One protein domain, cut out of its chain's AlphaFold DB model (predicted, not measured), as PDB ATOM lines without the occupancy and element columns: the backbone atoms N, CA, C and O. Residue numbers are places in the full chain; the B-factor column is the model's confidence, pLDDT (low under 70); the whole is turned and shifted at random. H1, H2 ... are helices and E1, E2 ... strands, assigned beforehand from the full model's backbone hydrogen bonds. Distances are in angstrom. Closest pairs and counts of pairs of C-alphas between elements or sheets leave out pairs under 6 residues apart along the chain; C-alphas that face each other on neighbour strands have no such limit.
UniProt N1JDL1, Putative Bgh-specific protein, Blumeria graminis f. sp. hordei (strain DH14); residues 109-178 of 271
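What this domain is: This is residues 109 to 178 of the 271 residues of the protein "Putative Bgh-specific protein" of Blumeria graminis f. sp. hordei (strain DH14) (UniProt N1JDL1). A small sheet of three very short parallel strands stands between a cluster of three helices on one side and a long loop, residues 158 to 171, that swings out on the other. H3 joins the cluster, meeting the first residues of H1 about perpendicularly and also meeting the short H2, while H1 and H2 stay apart from each other. The printed part has 70 residues, with three named helices and three named strands in the order H1, E1, H2, H3, E2, E3; the sheet runs E1, E3, E2, and the class is mixed, helices and strands. The whole is compact, with a radius of gyration of the C-alphas of 11.1 A, and rounded, with spans of 29 by 26 by 22 A.

How they stand to each other: The inner strand of the sheet is E3, residues 172 to 174, and its edge strands are E1, residues 126 to 128, and E2, residues 155 to 157. E1 and E3 are parallel at 29 degrees, with N 127 and O 172 within hydrogen-bond range at 3.0 A and N 174 and O 127 at 2.8 A. E3 and E2 are parallel at 32 degrees, with N 157 and O 173 within hydrogen-bond range at 2.8 A. H3, residues 142 to 151, is on the sheet but only grazes it, with residues 145 to 150. H2, residues 129 to 133, is only just on the sheet, with 5 pairs of C-alphas within 10 A, and only grazes it with residues 129 to 131. H1, residues 110 to 123, is likewise only just on it, with 5 such pairs, and only grazes it with residues 117 to 121. E1, H2, H3 and E2 form a split strand-helix-strand unit, two strands running the same way with helices between them in the chain and E3 between them in the sheet; its crossover is right-handed. H2 and H3 touch, the closest C-alphas being those of Val 132 and Val 142, 6.3 A apart. H1 touches H3 with residues 110 to 114 alone, about perpendicular at 79 degrees; the closest C-alphas, of Tyr 110 and Ile 144, are 6.5 A apart. H1 and H2 are apart. In H2 and H3 every O i to N i+4 pair is within hydrogen-bond range, and in H1 9 of 10 are.

Where its parts are: E3 runs from C-alpha 172 at (131.664, 157.661, 171.162) to C-alpha 174, 6.7 A. H1 is the longest helix, 20.4 A from C-alpha 110 at (141.901, 145.920, 161.427) to C-alpha 123. H3 measures 14.3 A and ends with C-alpha 151 at (134.512, 155.110, 158.054).

The domain as a whole: The C-alphas farthest apart are those of Ile 109 and Arg 160, 30.8 A. The printed part has no cut. The link from E2 to E3 is long, with 14 residues. The mean pLDDT of the printed part is 79.3, and residue 109 and residues 164 to 170 are under 70.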
ATOM      1  N   ILE A 109     145.315 143.292 161.185       66.81
ATOM      2  CA  ILE A 109     144.741 143.512 162.519       66.81
ATOM      3  C   ILE A 109     143.487 144.412 162.558       66.81
ATOM      4  O   ILE A 109     142.875 144.581 163.612       66.81
ATOM      5  N   TYR A 110     143.071 145.029 161.444       76.88
ATOM      6  CA  TYR A 110     141.901 145.920 161.427       76.88
ATOM      7  C   TYR A 110     140.588 145.195 161.783       76.88
ATOM      8  O   TYR A 110     139.858 145.711 162.633       76.88
ATOM      9  N   PRO A 111     140.248 144.026 161.196       81.56
ATOM     10  CA  PRO A 111     139.053 143.274 161.579       81.56
ATOM     11  C   PRO A 111     139.068 142.858 163.055       81.56
ATOM     12  O   PRO A 111     138.032 142.963 163.714       81.56
ATOM     13  N   ASP A 112     140.232 142.472 163.576       87.12
ATOM     14  CA  ASP A 112     140.406 142.077 164.976       87.12
ATOM     15  C   ASP A 112     140.173 143.263 165.911       87.12
ATOM     16  O   ASP A 112     139.367 143.177 166.840       87.12
ATOM     17  N   CYS A 113     140.754 144.426 165.595       87.69
ATOM     18  CA  CYS A 113     140.459 145.655 166.320       87.69
ATOM     19  C   CYS A 113     138.959 145.976 166.295       87.69
ATOM     20  O   CYS A 113     138.374 146.295 167.327       87.69
ATOM     21  N   LEU A 114     138.290 145.856 165.143       87.00
ATOM     22  CA  LEU A 114     136.846 146.092 165.079       87.00
ATOM     23  C   LEU A 114     136.050 145.118 165.948       87.00
ATOM     24  O   LEU A 114     135.058 145.529 166.551       87.00
ATOM     25  N   ALA A 115     136.444 143.847 166.002       87.56
ATOM     26  CA  ALA A 115     135.799 142.857 166.854       87.56
ATOM     27  C   ALA A 115     135.965 143.217 168.341       87.56
ATOM     28  O   ALA A 115     134.976 143.244 169.080       87.56
ATOM     29  N   GLU A 116     137.182 143.577 168.752       90.62
ATOM     30  CA  GLU A 116     137.509 144.023 170.109       90.62
ATOM     31  C   GLU A 116     136.739 145.292 170.508       90.62
ATOM     32  O   GLU A 116     136.107 145.342 171.569       90.62
ATOM     33  N   LEU A 117     136.726 146.298 169.631       87.94
ATOM     34  CA  LEU A 117     135.987 147.540 169.827       87.94
ATOM     35  C   LEU A 117     134.485 147.265 169.943       87.94
ATOM     36  O   LEU A 117     133.868 147.687 170.916       87.94
ATOM     37  N   LYS A 118     133.893 146.494 169.019       85.44
ATOM     38  CA  LYS A 118     132.466 146.124 169.069       85.44
ATOM     39  C   LYS A 118     132.112 145.379 170.353       85.44
ATOM     40  O   LYS A 118     131.042 145.611 170.913       85.44
ATOM     41  N   HIS A 119     132.984 144.489 170.827       85.81
ATOM     42  CA  HIS A 119     132.783 143.804 172.099       85.81
ATOM     43  C   HIS A 119     132.790 144.792 173.270       85.81
ATOM     44  O   HIS A 119     131.865 144.794 174.081       85.81
ATOM     45  N   ALA A 120     133.779 145.687 173.326       83.56
ATOM     46  CA  ALA A 120     133.865 146.696 174.376       83.56
ATOM     47  C   ALA A 120     132.676 147.663 174.375       83.56
ATOM     48  O   ALA A 120     132.199 148.045 175.444       83.56
ATOM     49  N   MET A 121     132.156 147.998 173.195       78.94
ATOM     50  CA  MET A 121     130.998 148.876 173.029       78.94
ATOM     51  C   MET A 121     129.724 148.288 173.629       78.94
ATOM     52  O   MET A 121     128.953 149.027 174.227       78.94
ATOM     53  N   LYS A 122     129.537 146.961 173.584       76.06
ATOM     54  CA  LYS A 122     128.408 146.301 174.269       76.06
ATOM     55  C   LYS A 122     128.421 146.527 175.783       76.06
ATOM     56  O   LYS A 122     127.370 146.487 176.413       76.06
ATOM     57  N   VAL A 123     129.603 146.739 176.365       74.06
ATOM     58  CA  VAL A 123     129.794 146.942 177.808       74.06
ATOM     59  C   VAL A 123     129.796 148.431 178.162       74.06
ATOM     60  O   VAL A 123     129.235 148.830 179.181       74.06
ATOM     61  N   LYS A 124     130.443 149.265 177.339       73.19
ATOM     62  CA  LYS A 124     130.530 150.721 177.506       73.19
ATOM     63  C   LYS A 124     130.572 151.409 176.142       73.19
ATOM     64  O   LYS A 124     131.530 151.236 175.399       73.19
ATOM     65  N   ASN A 125     129.645 152.331 175.888       74.88
ATOM     66  CA  ASN A 125     129.610 153.140 174.656       74.88
ATOM     67  C   ASN A 125     130.699 154.235 174.578       74.88
ATOM     68  O   ASN A 125     130.573 155.179 173.799       74.88
ATOM     69  N   ARG A 126     131.751 154.160 175.405       84.12
ATOM     70  CA  ARG A 126     132.803 155.183 175.504       84.12
ATOM     71  C   ARG A 126     134.178 154.549 175.396       84.12
ATOM     72  O   ARG A 126     134.538 153.712 176.225       84.12
ATOM     73  N   ILE A 127     134.952 155.004 174.418       88.25
ATOM     74  CA  ILE A 127     136.313 154.535 174.160       88.25
ATOM     75  C   ILE A 127     137.251 155.735 174.188       88.25
ATOM     76  O   ILE A 127     137.074 156.682 173.434       88.25
ATOM     77  N   SER A 128     138.232 155.721 175.085       89.31
ATOM     78  CA  SER A 128     139.226 156.799 175.178       89.31
ATOM     79  C   SER A 128     140.457 156.476 174.345       89.31
ATOM     80  O   SER A 128     140.888 155.322 174.299       89.31
ATOM     81  N   ILE A 129     141.041 157.494 173.712       88.38
ATOM     82  CA  ILE A 129     142.279 157.335 172.941       88.38
ATOM     83  C   ILE A 129     143.435 156.909 173.855       88.38
ATOM     84  O   ILE A 129     144.233 156.059 173.463       88.38
ATOM     85  N   SER A 130     143.492 157.401 175.098       89.31
ATOM     86  CA  SER A 130     144.493 156.956 176.077       89.31
ATOM     87  C   SER A 130     144.433 155.448 176.363       89.31
ATOM     88  O   SER A 130     145.474 154.810 176.501       89.31
ATOM     89  N   GLN A 131     143.236 154.850 176.393       92.06
ATOM     90  CA  GLN A 131     143.065 153.406 176.584       92.06
ATOM     91  C   GLN A 131     143.532 152.595 175.378       92.06
ATOM     92  O   GLN A 131     144.112 151.527 175.562       92.06
ATOM     93  N   VAL A 132     143.292 153.099 174.163       90.94
ATOM     94  CA  VAL A 132     143.821 152.492 172.933       90.94
ATOM     95  C   VAL A 132     145.347 152.507 172.979       90.94
ATOM     96  O   VAL A 132     145.968 151.462 172.830       90.94
ATOM     97  N   ARG A 133     145.951 153.661 173.294       89.12
ATOM     98  CA  ARG A 133     147.410 153.794 173.448       89.12
ATOM     99  C   ARG A 133     147.978 152.853 174.509       89.12
ATOM    100  O   ARG A 133     149.053 152.300 174.322       89.12
ATOM    101  N   ALA A 134     147.263 152.667 175.614       91.75
ATOM    102  CA  ALA A 134     147.669 151.759 176.683       91.75
ATOM    103  C   ALA A 134     147.528 150.266 176.317       91.75
ATOM    104  O   ALA A 134     147.757 149.416 177.174       91.75
ATOM    105  N   GLY A 135     147.121 149.930 175.087       90.00
ATOM    106  CA  GLY A 135     146.998 148.547 174.627       90.00
ATOM    107  C   GLY A 135     145.826 147.796 175.254       90.00
ATOM    108  O   GLY A 135     145.830 146.571 175.289       90.00
ATOM    109  N   LYS A 136     144.801 148.507 175.754       92.25
ATOM    110  CA  LYS A 136     143.592 147.870 176.308       92.25
ATOM    111  C   LYS A 136     142.905 146.947 175.293       92.25
ATOM    112  O   LYS A 136     142.254 145.983 175.686       92.25
ATOM    113  N   TRP A 137     143.048 147.283 174.015       91.94
ATOM    114  CA  TRP A 137     142.626 146.494 172.867       91.94
ATOM    115  C   TRP A 137     143.875 146.184 172.048       91.94
ATOM    116  O   TRP A 137     144.416 147.079 171.399       91.94
ATOM    117  N   ALA A 138     144.378 144.955 172.166       88.81
ATOM    118  CA  ALA A 138     145.702 144.568 171.685       88.81
ATOM    119  C   ALA A 138     145.839 144.732 170.166       88.81
ATOM    120  O   ALA A 138     146.901 145.112 169.678       88.81
ATOM    121  N   SER A 139     144.751 144.508 169.431       88.88
ATOM    122  CA  SER A 139     144.733 144.640 167.971       88.88
ATOM    123  C   SER A 139     144.537 146.087 167.500       88.88
ATOM    124  O   SER A 139     144.599 146.366 166.302       88.88
ATOM    125  N   CYS A 140     144.278 147.032 168.411       87.94
ATOM    126  CA  CYS A 140     143.947 148.410 168.071       87.94
ATOM    127  C   CYS A 140     145.117 149.369 168.270       87.94
ATOM    128  O   CYS A 140     145.556 149.633 169.387       87.94
ATOM    129  N   THR A 141     145.525 150.015 167.180       87.62
ATOM    130  CA  THR A 141     146.370 151.213 167.222       87.62
ATOM    131  C   THR A 141     145.524 152.479 167.101       87.62
ATOM    132  O   THR A 141     144.370 152.446 166.664       87.62
ATOM    133  N   VAL A 142     146.103 153.628 167.460       84.88
ATOM    134  CA  VAL A 142     145.435 154.930 167.334       84.88
ATOM    135  C   VAL A 142     145.034 155.216 165.877       84.88
ATOM    136  O   VAL A 142     143.879 155.560 165.638       84.88
ATOM    137  N   ASN A 143     145.923 154.994 164.898       80.88
ATOM    138  CA  ASN A 143     145.612 155.123 163.463       80.88
ATOM    139  C   ASN A 143     144.408 154.246 163.054       80.88
ATOM    140  O   ASN A 143     143.452 154.745 162.459       80.88
ATOM    141  N   ILE A 144     144.386 152.966 163.448       81.50
ATOM    142  CA  ILE A 144     143.278 152.044 163.135       81.50
ATOM    143  C   ILE A 144     141.947 152.525 163.722       81.50
ATOM    144  O   ILE A 144     140.913 152.485 163.050       81.50
ATOM    145  N   VAL A 145     141.961 153.010 164.963       85.12
ATOM    146  CA  VAL A 145     140.765 153.545 165.617       85.12
ATOM    147  C   VAL A 145     140.265 154.803 164.905       85.12
ATOM    148  O   VAL A 145     139.068 154.928 164.652       85.12
ATOM    149  N   LEU A 146     141.162 155.707 164.510       80.50
ATOM    150  CA  LEU A 146     140.798 156.898 163.739       80.50
ATOM    151  C   LEU A 146     140.237 156.547 162.357       80.50
ATOM    152  O   LEU A 146     139.266 157.172 161.919       80.50
ATOM    153  N   LYS A 147     140.764 155.502 161.709       76.62
ATOM    154  CA  LYS A 147     140.194 154.945 160.475       76.62
ATOM    155  C   LYS A 147     138.759 154.470 160.685       76.62
ATOM    156  O   LYS A 147     137.884 154.779 159.875       76.62
ATOM    157  N   TYR A 148     138.510 153.731 161.765       78.31
ATOM    158  CA  TYR A 148     137.176 153.240 162.095       78.31
ATOM    159  C   TYR A 148     136.194 154.389 162.339       78.31
ATOM    160  O   TYR A 148     135.109 154.408 161.758       78.31
ATOM    161  N   ILE A 149     136.614 155.387 163.122       77.25
ATOM    162  CA  ILE A 149     135.830 156.594 163.382       77.25
ATOM    163  C   ILE A 149     135.432 157.294 162.080       77.25
ATOM    164  O   ILE A 149     134.266 157.638 161.905       77.25
ATOM    165  N   ALA A 150     136.378 157.462 161.152       70.31
ATOM    166  CA  ALA A 150     136.122 158.069 159.847       70.31
ATOM    167  C   ALA A 150     135.083 157.301 159.034       70.31
ATOM    168  O   ALA A 150     134.151 157.881 158.485       70.31
ATOM    169  N   ARG A 151     135.290 155.986 158.927       70.94
ATOM    170  CA  ARG A 151     134.512 155.110 158.054       70.94
ATOM    171  C   ARG A 151     133.056 155.034 158.487       70.94
ATOM    172  O   ARG A 151     132.168 155.054 157.644       70.94
ATOM    173  N   GLU A 152     132.830 154.953 159.789       71.88
ATOM    174  CA  GLU A 152     131.495 154.823 160.372       71.88
ATOM    175  C   GLU A 152     130.871 156.181 160.749       71.88
ATOM    176  O   GLU A 152     129.761 156.226 161.289       71.88
ATOM    177  N   ASN A 153     131.573 157.284 160.453       70.62
ATOM    178  CA  ASN A 153     131.177 158.650 160.790       70.62
ATOM    179  C   ASN A 153     130.814 158.788 162.284       70.62
ATOM    180  O   ASN A 153     129.695 159.164 162.643       70.62
ATOM    181  N   LEU A 154     131.747 158.379 163.149       75.50
ATOM    182  CA  LEU A 154     131.567 158.331 164.602       75.50
ATOM    183  C   LEU A 154     132.032 159.628 165.258       75.50
ATOM    184  O   LEU A 154     132.909 160.335 164.761       75.50
ATOM    185  N   GLU A 155     131.449 159.927 166.412       73.81
ATOM    186  CA  GLU A 155     131.753 161.150 167.142       73.81
ATOM    187  C   GLU A 155     133.069 161.012 167.927       73.81
ATOM    188  O   GLU A 155     133.287 160.024 168.638       73.81
ATOM    189  N   ILE A 156     133.927 162.034 167.822       77.44
ATOM    190  CA  ILE A 156     135.058 162.246 168.731       77.44
ATOM    191  C   ILE A 156     134.759 163.476 169.579       77.44
ATOM    192  O   ILE A 156     134.645 164.583 169.052       77.44
ATOM    193  N   ILE A 157     134.701 163.285 170.890       75.62
ATOM    194  CA  ILE A 157     134.354 164.327 171.849       75.62
ATOM    195  C   ILE A 157     135.512 164.666 172.789       75.62
ATOM    196  O   ILE A 157     136.444 163.881 172.996       75.62
ATOM    197  N   ASP A 158     135.430 165.846 173.399       73.56
ATOM    198  CA  ASP A 158     136.293 166.227 174.517       73.56
ATOM    199  C   ASP A 158     135.942 165.401 175.778       73.56
ATOM    200  O   ASP A 158     134.773 165.064 175.985       73.56
ATOM    201  N   PRO A 159     136.905 165.106 176.674       76.62
ATOM    202  CA  PRO A 159     136.649 164.406 177.940       76.62
ATOM    203  C   PRO A 159     135.524 164.987 178.793       76.62
ATOM    204  O   PRO A 159     134.877 164.254 179.541       76.62
ATOM    205  N   ARG A 160     135.307 166.303 178.694       78.06
ATOM    206  CA  ARG A 160     134.282 167.037 179.447       78.06
ATOM    207  C   ARG A 160     132.894 166.926 178.828       78.06
ATOM    208  O   ARG A 160     131.918 167.285 179.478       78.06
ATOM    209  N   GLN A 161     132.802 166.477 177.582       73.19
ATOM    210  CA  GLN A 161     131.538 166.305 176.888       73.19
ATOM    211  C   GLN A 161     130.934 164.937 177.218       73.19
ATOM    212  O   GLN A 161     131.620 163.954 177.522       73.19
ATOM    213  N   THR A 162     129.610 164.881 177.175       72.75
ATOM    214  CA  THR A 162     128.841 163.647 177.296       72.75
ATOM    215  C   THR A 162     128.517 163.135 175.908       72.75
ATOM    216  O   THR A 162     128.026 163.891 175.076       72.75
ATOM    217  N   CYS A 163     128.763 161.850 175.675       72.31
ATOM    218  CA  CYS A 163     128.357 161.198 174.438       72.31
ATOM    219  C   CYS A 163     126.840 161.291 174.291       72.31
ATOM    220  O   CYS A 163     126.121 160.987 175.251       72.31
ATOM    221  N   ALA A 164     126.366 161.696 173.115       65.19
ATOM    222  CA  ALA A 164     124.945 161.650 172.818       65.19
ATOM    223  C   ALA A 164     124.460 160.202 172.996       65.19
ATOM    224  O   ALA A 164     124.965 159.277 172.357       65.19
ATOM    225  N   GLN A 165     123.516 159.987 173.915       59.59
ATOM    226  CA  GLN A 165     122.835 158.702 174.051       59.59
ATOM    227  C   GLN A 165     121.794 158.609 172.944       59.59
ATOM    228  O   GLN A 165     120.606 158.816 173.171       59.59
ATOM    229  N   ASP A 166     122.260 158.386 171.724       53.94
ATOM    230  CA  ASP A 166     121.359 158.221 170.600       53.94
ATOM    231  C   ASP A 166     120.798 156.791 170.579       53.94
ATOM    232  O   ASP A 166     121.477 155.827 170.957       53.94
ATOM    233  N   VAL A 167     119.565 156.639 170.089       51.34
ATOM    234  CA  VAL A 167     118.825 155.355 170.011       51.34
ATOM    235  C   VAL A 167     119.581 154.306 169.170       51.34
ATOM    236  O   VAL A 167     119.332 153.107 169.266       51.34
ATOM    237  N   THR A 168     120.562 154.749 168.378       54.69
ATOM    238  CA  THR A 168     121.394 153.931 167.486       54.69
ATOM    239  C   THR A 168     122.599 153.254 168.160       54.69
ATOM    240  O   THR A 168     123.339 152.552 167.475       54.69
ATOM    241  N   MET A 169     122.817 153.431 169.477       60.22
ATOM    242  CA  MET A 169     123.947 152.853 170.241       60.22
ATOM    243  C   MET A 169     125.332 153.093 169.608       60.22
ATOM    244  O   MET A 169     126.264 152.314 169.827       60.22
ATOM    245  N   LYS A 170     125.496 154.154 168.809       66.94
ATOM    246  CA  LYS A 170     126.786 154.440 168.184       66.94
ATOM    247  C   LYS A 170     127.831 154.745 169.261       66.94
ATOM    248  O   LYS A 170     127.558 155.507 170.191       66.94
ATOM    249  N   PRO A 171     129.025 154.147 169.165       73.38
ATOM    250  CA  PRO A 171     130.083 154.388 170.125       73.38
ATOM    251  C   PRO A 171     130.642 155.795 169.967       73.38
ATOM    252  O   PRO A 171     130.692 156.360 168.874       73.38
ATOM    253  N   CYS A 172     131.116 156.326 171.080       79.25
ATOM    254  CA  CYS A 172     131.664 157.661 171.162       79.25
ATOM    255  C   CYS A 172     133.117 157.583 171.624       79.25
ATOM    256  O   CYS A 172     133.453 156.894 172.599       79.25
ATOM    257  N   PHE A 173     133.984 158.280 170.898       85.25
ATOM    258  CA  PHE A 173     135.416 158.279 171.139       85.25
ATOM    259  C   PHE A 173     135.829 159.541 171.885       85.25
ATOM    260  O   PHE A 173     135.374 160.636 171.577       85.25
ATOM    261  N   ILE A 174     136.689 159.400 172.888       85.75
ATOM    262  CA  ILE A 174     137.119 160.510 173.738       85.75
ATOM    263  C   ILE A 174     138.562 160.862 173.393       85.75
ATOM    264  O   ILE A 174     139.467 160.061 173.634       85.75
ATOM    265  N   ALA A 175     138.780 162.073 172.879       82.25
ATOM    266  CA  ALA A 175     140.108 162.639 172.646       82.25
ATOM    267  C   ALA A 175     140.690 163.205 173.954       82.25
ATOM    268  O   ALA A 175     140.783 164.417 174.152       82.25
ATOM    269  N   ASP A 176     141.035 162.311 174.878       82.25
ATOM    270  CA  ASP A 176     141.536 162.633 176.218       82.25
ATOM    271  C   ASP A 176     143.043 162.870 176.306       82.25
ATOM    272  O   ASP A 176     143.532 163.395 177.303       82.25
ATOM    273  N   THR A 177     143.759 162.556 175.235       81.44
ATOM    274  CA  THR A 177     145.174 162.855 175.063       81.44
ATOM    275  C   THR A 177     145.422 163.429 173.674       81.44
ATOM    276  O   THR A 177     144.700 163.132 172.720       81.44
ATOM    277  N   SER A 178     146.484 164.220 173.546       77.12
ATOM    278  CA  SER A 178     147.072 164.530 172.247       77.12
ATOM    279  C   SER A 178     147.701 163.275 171.628       77.12
ATOM    280  O   SER A 178     148.061 162.340 172.350       77.12
TER     281      SER A 178